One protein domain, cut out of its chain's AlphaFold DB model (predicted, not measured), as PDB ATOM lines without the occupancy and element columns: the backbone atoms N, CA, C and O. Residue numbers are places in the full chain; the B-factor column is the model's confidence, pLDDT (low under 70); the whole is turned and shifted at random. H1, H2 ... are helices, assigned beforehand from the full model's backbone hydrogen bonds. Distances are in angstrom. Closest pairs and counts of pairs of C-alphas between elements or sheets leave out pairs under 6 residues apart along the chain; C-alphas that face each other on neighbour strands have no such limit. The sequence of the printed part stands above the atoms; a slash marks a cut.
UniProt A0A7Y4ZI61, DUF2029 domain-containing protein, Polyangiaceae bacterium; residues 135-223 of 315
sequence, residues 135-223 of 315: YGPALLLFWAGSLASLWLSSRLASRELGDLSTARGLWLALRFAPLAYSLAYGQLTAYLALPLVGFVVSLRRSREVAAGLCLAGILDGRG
ATOM      1  N   TYR A 135     125.428 156.483 120.912       90.81
ATOM      2  CA  TYR A 135     125.649 155.141 121.467       90.81
ATOM      3  C   TYR A 135     126.718 154.322 120.725       90.81
ATOM      4  O   TYR A 135     127.633 153.787 121.347       90.81
ATOM      5  N   GLY A 136     126.639 154.249 119.390       88.81
ATOM      6  CA  GLY A 136     127.572 153.461 118.575       88.81
ATOM      7  C   GLY A 136     129.033 153.911 118.728       88.81
ATOM      8  O   GLY A 136     129.874 153.104 119.131       88.81
ATOM      9  N   PRO A 137     129.361 155.192 118.464       92.69
ATOM     10  CA  PRO A 137     130.704 155.718 118.697       92.69
ATOM     11  C   PRO A 137     131.154 155.592 120.156       92.69
ATOM     12  O   PRO A 137     132.310 155.250 120.402       92.69
ATOM     13  N   ALA A 138     130.259 155.802 121.125       94.69
ATOM     14  CA  ALA A 138     130.574 155.627 122.541       94.69
ATOM     15  C   ALA A 138     130.979 154.186 122.879       94.69
ATOM     16  O   ALA A 138     131.963 153.979 123.588       94.69
ATOM     17  N   LEU A 139     130.276 153.189 122.336       91.69
ATOM     18  CA  LEU A 139     130.613 151.777 122.510       91.69
ATOM     19  C   LEU A 139     131.987 151.448 121.908       91.69
ATOM     20  O   LEU A 139     132.798 150.773 122.544       91.69
ATOM     21  N   LEU A 140     132.295 151.974 120.717       91.00
ATOM     22  CA  LEU A 140     133.616 151.805 120.101       91.00
ATOM     23  C   LEU A 140     134.728 152.432 120.951       91.00
ATOM     24  O   LEU A 140     135.770 151.805 121.158       91.00
ATOM     25  N   LEU A 141     134.508 153.640 121.481       95.25
ATOM     26  CA  LEU A 141     135.448 154.299 122.393       95.25
ATOM     27  C   LEU A 141     135.636 153.502 123.688       95.25
ATOM     28  O   LEU A 141     136.761 153.377 124.175       95.25
ATOM     29  N   PHE A 142     134.563 152.920 124.221       95.00
ATOM     30  CA  PHE A 142     134.617 152.074 125.407       95.00
ATOM     31  C   PHE A 142     135.426 150.791 125.169       95.00
ATOM     32  O   PHE A 142     136.283 150.413 125.973       95.00
ATOM     33  N   TRP A 143     135.233 150.121 124.035       92.50
ATOM     34  CA  TRP A 143     136.057 148.965 123.683       92.50
ATOM     35  C   TRP A 143     137.518 149.341 123.451       92.50
ATOM     36  O   TRP A 143     138.410 148.658 123.962       92.50
ATOM     37  N   ALA A 144     137.782 150.448 122.755       94.81
ATOM     38  CA  ALA A 144     139.138 150.949 122.563       94.81
ATOM     39  C   ALA A 144     139.821 151.245 123.912       94.81
ATOM     40  O   ALA A 144     140.958 150.823 124.135       94.81
ATOM     41  N   GLY A 145     139.113 151.889 124.844       95.81
ATOM     42  CA  GLY A 145     139.605 152.156 126.197       95.81
ATOM     43  C   GLY A 145     139.824 150.886 127.026       95.81
ATOM     44  O   GLY A 145     140.825 150.784 127.741       95.81
ATOM     45  N   SER A 146     138.957 149.881 126.880       94.44
ATOM     46  CA  SER A 146     139.111 148.566 127.519       94.44
ATOM     47  C   SER A 146     140.377 147.852 127.037       94.44
ATOM     48  O   SER A 146     141.185 147.387 127.844       94.44
ATOM     49  N   LEU A 147     140.595 147.806 125.717       93.00
ATOM     50  CA  LEU A 147     141.783 147.199 125.112       93.00
ATOM     51  C   LEU A 147     143.062 147.954 125.489       93.00
ATOM     52  O   LEU A 147     144.068 147.328 125.824       93.00
ATOM     53  N   ALA A 148     143.019 149.289 125.498       95.56
ATOM     54  CA  ALA A 148     144.136 150.118 125.937       95.56
ATOM     55  C   ALA A 148     144.487 149.853 127.411       95.56
ATOM     56  O   ALA A 148     145.659 149.654 127.736       95.56
ATOM     57  N   SER A 149     143.482 149.767 128.289       95.38
ATOM     58  CA  SER A 149     143.667 149.457 129.713       95.38
ATOM     59  C   SER A 149     144.296 148.079 129.914       95.38
ATOM     60  O   SER A 149     145.252 147.944 130.680       95.38
ATOM     61  N   LEU A 150     143.843 147.063 129.173       94.06
ATOM     62  CA  LEU A 150     144.419 145.716 129.212       94.06
ATOM     63  C   LEU A 150     145.856 145.670 128.696       94.06
ATOM     64  O   LEU A 150     146.713 145.016 129.299       94.06
ATOM     65  N   TRP A 151     146.143 146.377 127.603       94.62
ATOM     66  CA  TRP A 151     147.491 146.467 127.053       94.62
ATOM     67  C   TRP A 151     148.449 147.158 128.030       94.62
ATOM     68  O   TRP A 151     149.535 146.636 128.294       94.62
ATOM     69  N   LEU A 152     148.037 148.284 128.622       96.38
ATOM     70  CA  LEU A 152     148.819 149.002 129.631       96.38
ATOM     71  C   LEU A 152     149.051 148.148 130.880       96.38
ATOM     72  O   LEU A 152     150.188 148.045 131.337       96.38
ATOM     73  N   SER A 153     148.009 147.480 131.380       95.19
ATOM     74  CA  SER A 153     148.101 146.549 132.513       95.19
ATOM     75  C   SER A 153     149.113 145.441 132.233       95.19
ATOM     76  O   SER A 153     150.016 145.197 133.030       95.19
ATOM     77  N   SER A 154     149.020 144.820 131.052       94.19
ATOM     78  CA  SER A 154     149.936 143.758 130.627       94.19
ATOM     79  C   SER A 154     151.368 144.274 130.526       94.19
ATOM     80  O   SER A 154     152.286 143.639 131.029       94.19
ATOM     81  N   ARG A 155     151.574 145.459 129.941       95.06
ATOM     82  CA  ARG A 155     152.899 146.083 129.812       95.06
ATOM     83  C   ARG A 155     153.520 146.408 131.171       95.06
ATOM     84  O   ARG A 155     154.723 146.220 131.344       95.06
ATOM     85  N   LEU A 156     152.728 146.920 132.116       95.25
ATOM     86  CA  LEU A 156     153.184 147.204 133.478       95.25
ATOM     87  C   LEU A 156     153.562 145.915 134.210       95.25
ATOM     88  O   LEU A 156     154.665 145.828 134.744       95.25
ATOM     89  N   ALA A 157     152.702 144.896 134.162       93.31
ATOM     90  CA  ALA A 157     152.971 143.598 134.775       93.31
ATOM     91  C   ALA A 157     154.215 142.922 134.174       93.31
ATOM     92  O   ALA A 157     155.083 142.458 134.910       93.31
ATOM     93  N   SER A 158     154.351 142.929 132.846       93.81
ATOM     94  CA  SER A 158     155.508 142.391 132.124       93.81
ATOM     95  C   SER A 158     156.830 143.010 132.571       93.81
ATOM     96  O   SER A 158     157.807 142.294 132.776       93.81
ATOM     97  N   ARG A 159     156.861 144.334 132.766       94.62
ATOM     98  CA  ARG A 159     158.060 145.045 133.235       94.62
ATOM     99  C   ARG A 159     158.468 144.646 134.652       94.62
ATOM    100  O   ARG A 159     159.657 144.605 134.934       94.62
ATOM    101  N   GLU A 160     157.504 144.351 135.519       94.06
ATOM    102  CA  GLU A 160     157.767 143.951 136.907       94.06
ATOM    103  C   GLU A 160     158.060 142.460 137.084       94.06
ATOM    104  O   GLU A 160     158.666 142.059 138.081       94.06
ATOM    105  N   LEU A 161     157.573 141.616 136.175       89.44
ATOM    106  CA  LEU A 161     157.744 140.165 136.257       89.44
ATOM    107  C   LEU A 161     158.972 139.663 135.488       89.44
ATOM    108  O   LEU A 161     159.372 138.530 135.717       89.44
ATOM    109  N   GLY A 162     159.569 140.471 134.606       86.88
ATOM    110  CA  GLY A 162     160.824 140.165 133.898       86.88
ATOM    111  C   GLY A 162     160.722 139.093 132.803       86.88
ATOM    112  O   GLY A 162     161.363 139.228 131.767       86.88
ATOM    113  N   ASP A 163     159.846 138.098 132.973       85.06
ATOM    114  CA  ASP A 163     159.789 136.883 132.140       85.06
ATOM    115  C   ASP A 163     158.576 136.810 131.197       85.06
ATOM    116  O   ASP A 163     158.400 135.863 130.423       85.06
ATOM    117  N   LEU A 164     157.693 137.807 131.249       87.94
ATOM    118  CA  LEU A 164     156.462 137.838 130.465       87.94
ATOM    119  C   LEU A 164     156.555 138.909 129.389       87.94
ATOM    120  O   LEU A 164     156.500 140.096 129.692       87.94
ATOM    121  N   SER A 165     156.618 138.514 128.115       92.50
ATOM    122  CA  SER A 165     156.430 139.473 127.023       92.50
ATOM    123  C   SER A 165     155.029 140.092 127.094       92.50
ATOM    124  O   SER A 165     154.067 139.420 127.473       92.50
ATOM    125  N   THR A 166     154.884 141.361 126.701       88.44
ATOM    126  CA  THR A 166     153.587 142.064 126.735       88.44
ATOM    127  C   THR A 166     152.507 141.313 125.953       88.44
ATOM    128  O   THR A 166     151.375 141.204 126.413       88.44
ATOM    129  N   ALA A 167     152.864 140.745 124.794       87.81
ATOM    130  CA  ALA A 167     151.946 139.955 123.975       87.81
ATOM    131  C   ALA A 167     151.480 138.681 124.696       87.81
ATOM    132  O   ALA A 167     150.298 138.348 124.653       87.81
ATOM    133  N   ARG A 168     152.385 137.991 125.404       87.38
ATOM    134  CA  ARG A 168     152.041 136.813 126.211       87.38
ATOM    135  C   ARG A 168     151.174 137.192 127.411       87.38
ATOM    136  O   ARG A 168     150.222 136.478 127.700       87.38
ATOM    137  N   GLY A 169     151.468 138.317 128.068       88.00
ATOM    138  CA  GLY A 169     150.645 138.867 129.146       88.00
ATOM    139  C   GLY A 169     149.219 139.175 128.685       88.00
ATOM    140  O   GLY A 169     148.267 138.712 129.306       88.00
ATOM    141  N   LEU A 170     149.075 139.851 127.541       87.50
ATOM    142  CA  LEU A 170     147.770 140.153 126.952       87.50
ATOM    143  C   LEU A 170     147.006 138.876 126.575       87.50
ATOM    144  O   LEU A 170     145.823 138.752 126.878       87.50
ATOM    145  N   TRP A 171     147.686 137.896 125.973       85.19
ATOM    146  CA  TRP A 171     147.087 136.598 125.655       85.19
ATOM    147  C   TRP A 171     146.602 135.843 126.896       85.19
ATOM    148  O   TRP A 171     145.533 135.240 126.866       85.19
ATOM    149  N   LEU A 172     147.365 135.876 127.992       85.12
ATOM    150  CA  LEU A 172     146.948 135.278 129.262       85.12
ATOM    151  C   LEU A 172     145.759 136.024 129.873       85.12
ATOM    152  O   LEU A 172     144.834 135.380 130.363       85.12
ATOM    153  N   ALA A 173     145.750 137.355 129.794       86.12
ATOM    154  CA  ALA A 173     144.642 138.177 130.265       86.12
ATOM    155  C   ALA A 173     143.346 137.869 129.495       86.12
ATOM    156  O   ALA A 173     142.307 137.655 130.108       86.12
ATOM    157  N   LEU A 174     143.408 137.744 128.166       83.31
ATOM    158  CA  LEU A 174     142.242 137.404 127.339       83.31
ATOM    159  C   LEU A 174     141.681 136.003 127.620       83.31
ATOM    160  O   LEU A 174     140.493 135.766 127.431       83.31
ATOM    161  N   ARG A 175     142.517 135.075 128.098       83.50
ATOM    162  CA  ARG A 175     142.087 133.732 128.520       83.50
ATOM    163  C   ARG A 175     141.379 133.713 129.866       83.50
ATOM    164  O   ARG A 175     140.706 132.732 130.187       83.50
ATOM    165  N   PHE A 176     141.528 134.768 130.657       84.62
ATOM    166  CA  PHE A 176     140.806 134.903 131.904       84.62
ATOM    167  C   PHE A 176     139.351 135.256 131.589       84.62
ATOM    168  O   PHE A 176     139.055 136.358 131.128       84.62
ATOM    169  N   ALA A 177     138.441 134.305 131.824       80.50
ATOM    170  CA  ALA A 177     137.042 134.419 131.414       80.50
ATOM    171  C   ALA A 177     136.377 135.759 131.802       80.50
ATOM    172  O   ALA A 177     135.738 136.345 130.931       80.50
ATOM    173  N   PRO A 178     136.576 136.326 133.013       84.81
ATOM    174  CA  PRO A 178     136.015 137.636 133.360       84.81
ATOM    175  C   PRO A 178     136.439 138.785 132.435       84.81
ATOM    176  O   PRO A 178     135.658 139.702 132.206       84.81
ATOM    177  N   LEU A 179     137.649 138.748 131.871       86.88
ATOM    178  CA  LEU A 179     138.103 139.764 130.916       86.88
ATOM    179  C   LEU A 179     137.521 139.546 129.520       86.88
ATOM    180  O   LEU A 179     137.163 140.518 128.856       86.88
ATOM    181  N   ALA A 180     137.357 138.290 129.098       83.69
ATOM    182  CA  ALA A 180     136.631 137.979 127.870       83.69
ATOM    183  C   ALA A 180     135.165 138.445 127.962       83.69
ATOM    184  O   ALA A 180     134.672 139.113 127.053       83.69
ATOM    185  N   TYR A 181     134.500 138.183 129.094       83.50
ATOM    186  CA  TYR A 181     133.157 138.695 129.380       83.50
ATOM    187  C   TYR A 181     133.120 140.224 129.426       83.50
ATOM    188  O   TYR A 181     132.201 140.818 128.872       83.50
ATOM    189  N   SER A 182     134.140 140.867 129.999       89.81
ATOM    190  CA  SER A 182     134.255 142.329 130.023       89.81
ATOM    191  C   SER A 182     134.204 142.943 128.631       89.81
ATOM    192  O   SER A 182     133.489 143.917 128.429       89.81
ATOM    193  N   LEU A 183     134.917 142.361 127.668       86.88
ATOM    194  CA  LEU A 183     134.916 142.851 126.291       86.88
ATOM    195  C   LEU A 183     133.593 142.539 125.577       86.88
ATOM    196  O   LEU A 183     133.057 143.407 124.897       86.88
ATOM    197  N   ALA A 184     133.043 141.338 125.769       84.44
ATOM    198  CA  ALA A 184     131.813 140.912 125.099       84.44
ATOM    199  C   ALA A 184     130.552 141.638 125.609       84.44
ATOM    200  O   ALA A 184     129.697 142.029 124.816       84.44
ATOM    201  N   TYR A 185     130.436 141.828 126.924       86.94
ATOM    202  CA  TYR A 185     129.260 142.415 127.576       86.94
ATOM    203  C   TYR A 185     129.447 143.880 127.969       86.94
ATOM    204  O   TYR A 185     128.497 144.509 128.425       86.94
ATOM    205  N   GLY A 186     130.635 144.447 127.754       91.06
ATOM    206  CA  GLY A 186     130.902 145.845 128.066       91.06
ATOM    207  C   GLY A 186     131.096 146.114 129.562       91.06
ATOM    208  O   GLY A 186     130.742 147.183 130.047       91.06
ATOM    209  N   GLN A 187     131.640 145.152 130.314       93.44
ATOM    210  CA  GLN A 187     131.895 145.331 131.748       93.44
ATOM    211  C   GLN A 187     133.114 146.225 132.004       93.44
ATOM    212  O   GLN A 187     134.020 146.333 131.179       93.44
ATOM    213  N   LEU A 188     133.190 146.783 133.213       94.62
ATOM    214  CA  LEU A 188     134.298 147.635 133.662       94.62
ATOM    215  C   LEU A 188     135.559 146.869 134.094       94.62
ATOM    216  O   LEU A 188     136.573 147.489 134.412       94.62
ATOM    217  N   THR A 189     135.537 145.535 134.108       94.00
ATOM    218  CA  THR A 189     136.641 144.699 134.612       94.00
ATOM    219  C   THR A 189     137.972 144.998 133.911       94.00
ATOM    220  O   THR A 189     139.012 145.062 134.567       94.00
ATOM    221  N   ALA A 190     137.950 145.247 132.598       93.31
ATOM    222  CA  ALA A 190     139.131 145.640 131.827       93.31
ATOM    223  C   ALA A 190     139.744 146.972 132.299       93.31
ATOM    224  O   ALA A 190     140.967 147.093 132.379       93.31
ATOM    225  N   TYR A 191     138.909 147.949 132.661       94.94
ATOM    226  CA  TYR A 191     139.355 149.233 133.206       94.94
ATOM    227  C   TYR A 191     139.907 149.089 134.623       94.94
ATOM    228  O   TYR A 191     140.916 149.708 134.946       94.94
ATOM    229  N   LEU A 192     139.299 148.231 135.449       94.19
ATOM    230  CA  LEU A 192     139.749 147.958 136.819       94.19
ATOM    231  C   LEU A 192     141.085 147.207 136.882       94.19
ATOM    232  O   LEU A 192     141.805 147.316 137.876       94.19
ATOM    233  N   ALA A 193     141.452 146.475 135.827       94.00
ATOM    234  CA  ALA A 193     142.729 145.771 135.763       94.00
ATOM    235  C   ALA A 193     143.929 146.728 135.875       94.00
ATOM    236  O   ALA A 193     144.912 146.403 136.543       94.00
ATOM    237  N   LEU A 194     143.839 147.922 135.282       95.75
ATOM    238  CA  LEU A 194     144.934 148.892 135.254       95.75
ATOM    239  C   LEU A 194     145.303 149.446 136.640       95.75
ATOM    240  O   LEU A 194     146.469 149.305 137.023       95.75
ATOM    241  N   PRO A 195     144.378 150.039 137.420       96.19
ATOM    242  CA  PRO A 195     144.695 150.491 138.767       96.19
ATOM    243  C   PRO A 195     145.047 149.320 139.691       96.19
ATOM    244  O   PRO A 195     145.904 149.484 140.553       96.19
ATOM    245  N   LEU A 196     144.484 148.121 139.488       95.88
ATOM    246  CA  LEU A 196     144.831 146.956 140.307       95.88
ATOM    247  C   LEU A 196     146.281 146.507 140.078       95.88
ATOM    248  O   LEU A 196     147.022 146.271 141.032       95.88
ATOM    249  N   VAL A 197     146.719 146.429 138.819       95.88
ATOM    250  CA  VAL A 197     148.128 146.161 138.499       95.88
ATOM    251  C   VAL A 197     149.004 147.305 139.009       95.88
ATOM    252  O   VAL A 197     150.023 147.045 139.643       95.88
ATOM    253  N   GLY A 198     148.595 148.561 138.806       97.25
ATOM    254  CA  GLY A 198     149.301 149.742 139.311       97.25
ATOM    255  C   GLY A 198     149.509 149.721 140.828       97.25
ATOM    256  O   GLY A 198     150.608 150.022 141.298       97.25
ATOM    257  N   PHE A 199     148.502 149.282 141.585       97.44
ATOM    258  CA  PHE A 199     148.573 149.062 143.028       97.44
ATOM    259  C   PHE A 199     149.652 148.036 143.386       97.44
ATOM    260  O   PHE A 199     150.566 148.348 144.152       97.44
ATOM    261  N   VAL A 200     149.613 146.846 142.776       96.69
ATOM    262  CA  VAL A 200     150.594 145.776 143.039       96.69
ATOM    263  C   VAL A 200     152.014 146.213 142.670       96.69
ATOM    264  O   VAL A 200     152.945 146.007 143.448       96.69
ATOM    265  N   VAL A 201     152.197 146.855 141.512       97.00
ATOM    266  CA  VAL A 201     153.500 147.388 141.080       97.00
ATOM    267  C   VAL A 201     154.016 148.445 142.060       97.00
ATOM    268  O   VAL A 201     155.195 148.442 142.412       97.00
ATOM    269  N   SER A 202     153.143 149.337 142.530       97.81
ATOM    270  CA  SER A 202     153.515 150.385 143.484       97.81
ATOM    271  C   SER A 202     153.935 149.800 144.830       97.81
ATOM    272  O   SER A 202     154.959 150.221 145.367       97.81
ATOM    273  N   LEU A 203     153.230 148.778 145.326       97.06
ATOM    274  CA  LEU A 203     153.619 148.055 146.540       97.06
ATOM    275  C   LEU A 203     154.979 147.367 146.393       97.06
ATOM    276  O   LEU A 203     155.822 147.495 147.275       97.06
ATOM    277  N   ARG A 204     155.240 146.695 145.262       96.25
ATOM    278  CA  ARG A 204     156.542 146.044 145.010       96.25
ATOM    279  C   ARG A 204     157.711 147.027 144.972       96.25
ATOM    280  O   ARG A 204     158.841 146.639 145.248       96.25
ATOM    281  N   ARG A 205     157.441 148.287 144.630       97.00
ATOM    282  CA  ARG A 205     158.425 149.376 144.591       97.00
ATOM    283  C   ARG A 205     158.449 150.214 145.875       97.00
ATOM    284  O   ARG A 205     159.049 151.286 145.862       97.00
ATOM    285  N   SER A 206     157.766 149.777 146.935       97.25
ATOM    286  CA  SER A 206     157.635 150.500 148.209       97.25
ATOM    287  C   SER A 206     157.085 151.928 148.056       97.25
ATOM    288  O   SER A 206     157.475 152.845 148.774       97.25
ATOM    289  N   ARG A 207     156.183 152.145 147.088       97.69
ATOM    290  CA  ARG A 207     155.513 153.431 146.833       97.69
ATOM    291  C   ARG A 207     154.099 153.411 147.404       97.69
ATOM    292  O   ARG A 207     153.123 153.310 146.662       97.69
ATOM    293  N   GLU A 208     153.994 153.513 148.723       97.88
ATOM    294  CA  GLU A 208     152.729 153.353 149.458       97.88
ATOM    295  C   GLU A 208     151.656 154.367 149.046       97.88
ATOM    296  O   GLU A 208     150.513 153.985 148.814       97.88
ATOM    297  N   VAL A 209     152.023 155.640 148.854       97.62
ATOM    298  CA  VAL A 209     151.076 156.688 148.428       97.62
ATOM    299  C   VAL A 209     150.489 156.384 147.048       97.62
ATOM    300  O   VAL A 209     149.281 156.472 146.852       97.62
ATOM    301  N   ALA A 210     151.327 155.974 146.091       97.31
ATOM    302  CA  ALA A 210     150.863 155.615 144.752       97.31
ATOM    303  C   ALA A 210     149.964 154.369 144.783       97.31
ATOM    304  O   ALA A 210     148.944 154.333 144.099       97.31
ATOM    305  N   ALA A 211     150.303 153.382 145.618       97.19
ATOM    306  CA  ALA A 211     149.449 152.223 145.847       97.19
ATOM    307  C   ALA A 211     148.083 152.655 146.417       97.19
ATOM    308  O   ALA A 211     147.047 152.268 145.881       97.19
ATOM    309  N   GLY A 212     148.079 153.521 147.434       96.50
ATOM    310  CA  GLY A 212     146.865 154.092 148.015       96.50
ATOM    311  C   GLY A 212     145.996 154.811 146.983       96.50
ATOM    312  O   GLY A 212     144.802 154.546 146.922       96.50
ATOM    313  N   LEU A 213     146.584 155.642 146.116       95.75
ATOM    314  CA  LEU A 213     145.859 156.342 145.045       95.75
ATOM    315  C   LEU A 213     145.261 155.381 144.007       95.75
ATOM    316  O   LEU A 213     144.111 155.549 143.604       95.75
ATOM    317  N   CYS A 214     146.007 154.352 143.595       95.81
ATOM    318  CA  CYS A 214     145.482 153.321 142.697       95.81
ATOM    319  C   CYS A 214     144.297 152.574 143.322       95.81
ATOM    320  O   CYS A 214     143.315 152.301 142.635       95.81
ATOM    321  N   LEU A 215     144.372 152.263 144.618       94.44
ATOM    322  CA  LEU A 215     143.296 151.585 145.334       94.44
ATOM    323  C   LEU A 215     142.091 152.506 145.565       94.44
ATOM    324  O   LEU A 215     140.957 152.068 145.390       94.44
ATOM    325  N   ALA A 216     142.325 153.778 145.893       91.81
ATOM    326  CA  ALA A 216     141.279 154.785 146.034       91.81
ATOM    327  C   ALA A 216     140.473 154.911 144.736       91.81
ATOM    328  O   ALA A 216     139.256 154.830 144.783       91.81
ATOM    329  N   GLY A 217     141.127 154.949 143.569       87.62
ATOM    330  CA  GLY A 217     140.423 154.961 142.279       87.62
ATOM    331  C   GLY A 217     139.521 153.740 142.023       87.62
ATOM    332  O   GLY A 217     138.575 153.834 141.248       87.62
ATOM    333  N   ILE A 218     139.777 152.600 142.676       87.75
ATOM    334  CA  ILE A 218     138.916 151.403 142.614       87.75
ATOM    335  C   ILE A 218     137.775 151.498 143.637       87.75
ATOM    336  O   ILE A 218     136.649 151.077 143.363       87.75
ATOM    337  N   LEU A 219     138.081 151.996 144.838       80.19
ATOM    338  CA  LEU A 219     137.184 151.995 145.994       80.19
ATOM    339  C   LEU A 219     136.272 153.214 146.085       80.19
ATOM    340  O   LEU A 219     135.244 153.097 146.739       80.19
ATOM    341  N   ASP A 220     136.585 154.330 145.433       72.81
ATOM    342  CA  ASP A 220     135.770 155.554 145.479       72.81
ATOM    343  C   ASP A 220     134.386 155.358 144.827       72.81
ATOM    344  O   ASP A 220     133.442 156.101 145.069       72.81
ATOM    345  N   GLY A 221     134.196 154.251 144.098       57.97
ATOM    346  CA  GLY A 221     132.862 153.739 143.797       57.97
ATOM    347  C   GLY A 221     132.123 153.200 145.027       57.97
ATOM    348  O   GLY A 221     130.938 153.425 145.199       57.97
ATOM    349  N   ARG A 222     132.766 152.442 145.906       54.84
ATOM    350  CA  ARG A 222     132.072 151.540 146.833       54.84
ATOM    351  C   ARG A 222     131.505 152.138 148.120       54.84
ATOM    352  O   ARG A 222     130.798 151.402 148.802       54.84
ATOM    353  N   GLY A 223     131.708 153.412 148.444       48.28
ATOM    354  CA  GLY A 223     130.942 153.998 149.542       48.28
ATOM    355  C   GLY A 223     131.572 155.182 150.250       48.28
ATOM    356  O   GLY A 223     132.427 155.026 151.111       48.28
TER     357      GLY A 223
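Overview. This is residues 135 to 223 of the 315 residues of the protein "DUF2029 domain-containing protein" of Polyangiaceae bacterium (UniProt A0A7Y4ZI61). Three helices lie side by side, H4 between the long H1 and H5; short H2 and H3 lead back from H1 to H4. The 89 printed residues have five named helices, H1 to H5 in order, and no named strand: all helix. The whole is compact, radius of gyration of the C-alphas 13.7 A, spanning 42 by 36 by 21 A.

Arrangement. Start at H1, residues 135 to 161: H4, residues 189 to 204, touches it, closest C-alphas Ser 153 and Leu 194, 4.8 A. H5, residues 208 to 219, forms a hairpin with H4, closest C-alphas Phe 199 and Ala 211, 4.3 A. H2, residues 166 to 175, touches H1 at residues 150 to 158 alone. H3, residues 177 to 185, forms a hairpin with H4, touching residues 189 to 190 alone. Every O i to N i+4 pair is within hydrogen-bond range in H1, H2 and H3, 10 of 12 in H4, 7 of 8 in H5.

Along the chain. Find C-alpha 135 at (125.649, 155.141, 121.467); H1 runs 38.4 A from there. H5 ends at C-alpha 219, (137.184, 151.995, 145.994).

Size, cuts and confidence. The printed part has no cut, and its links are tight. Residues 221 to 223 have pLDDT under 70.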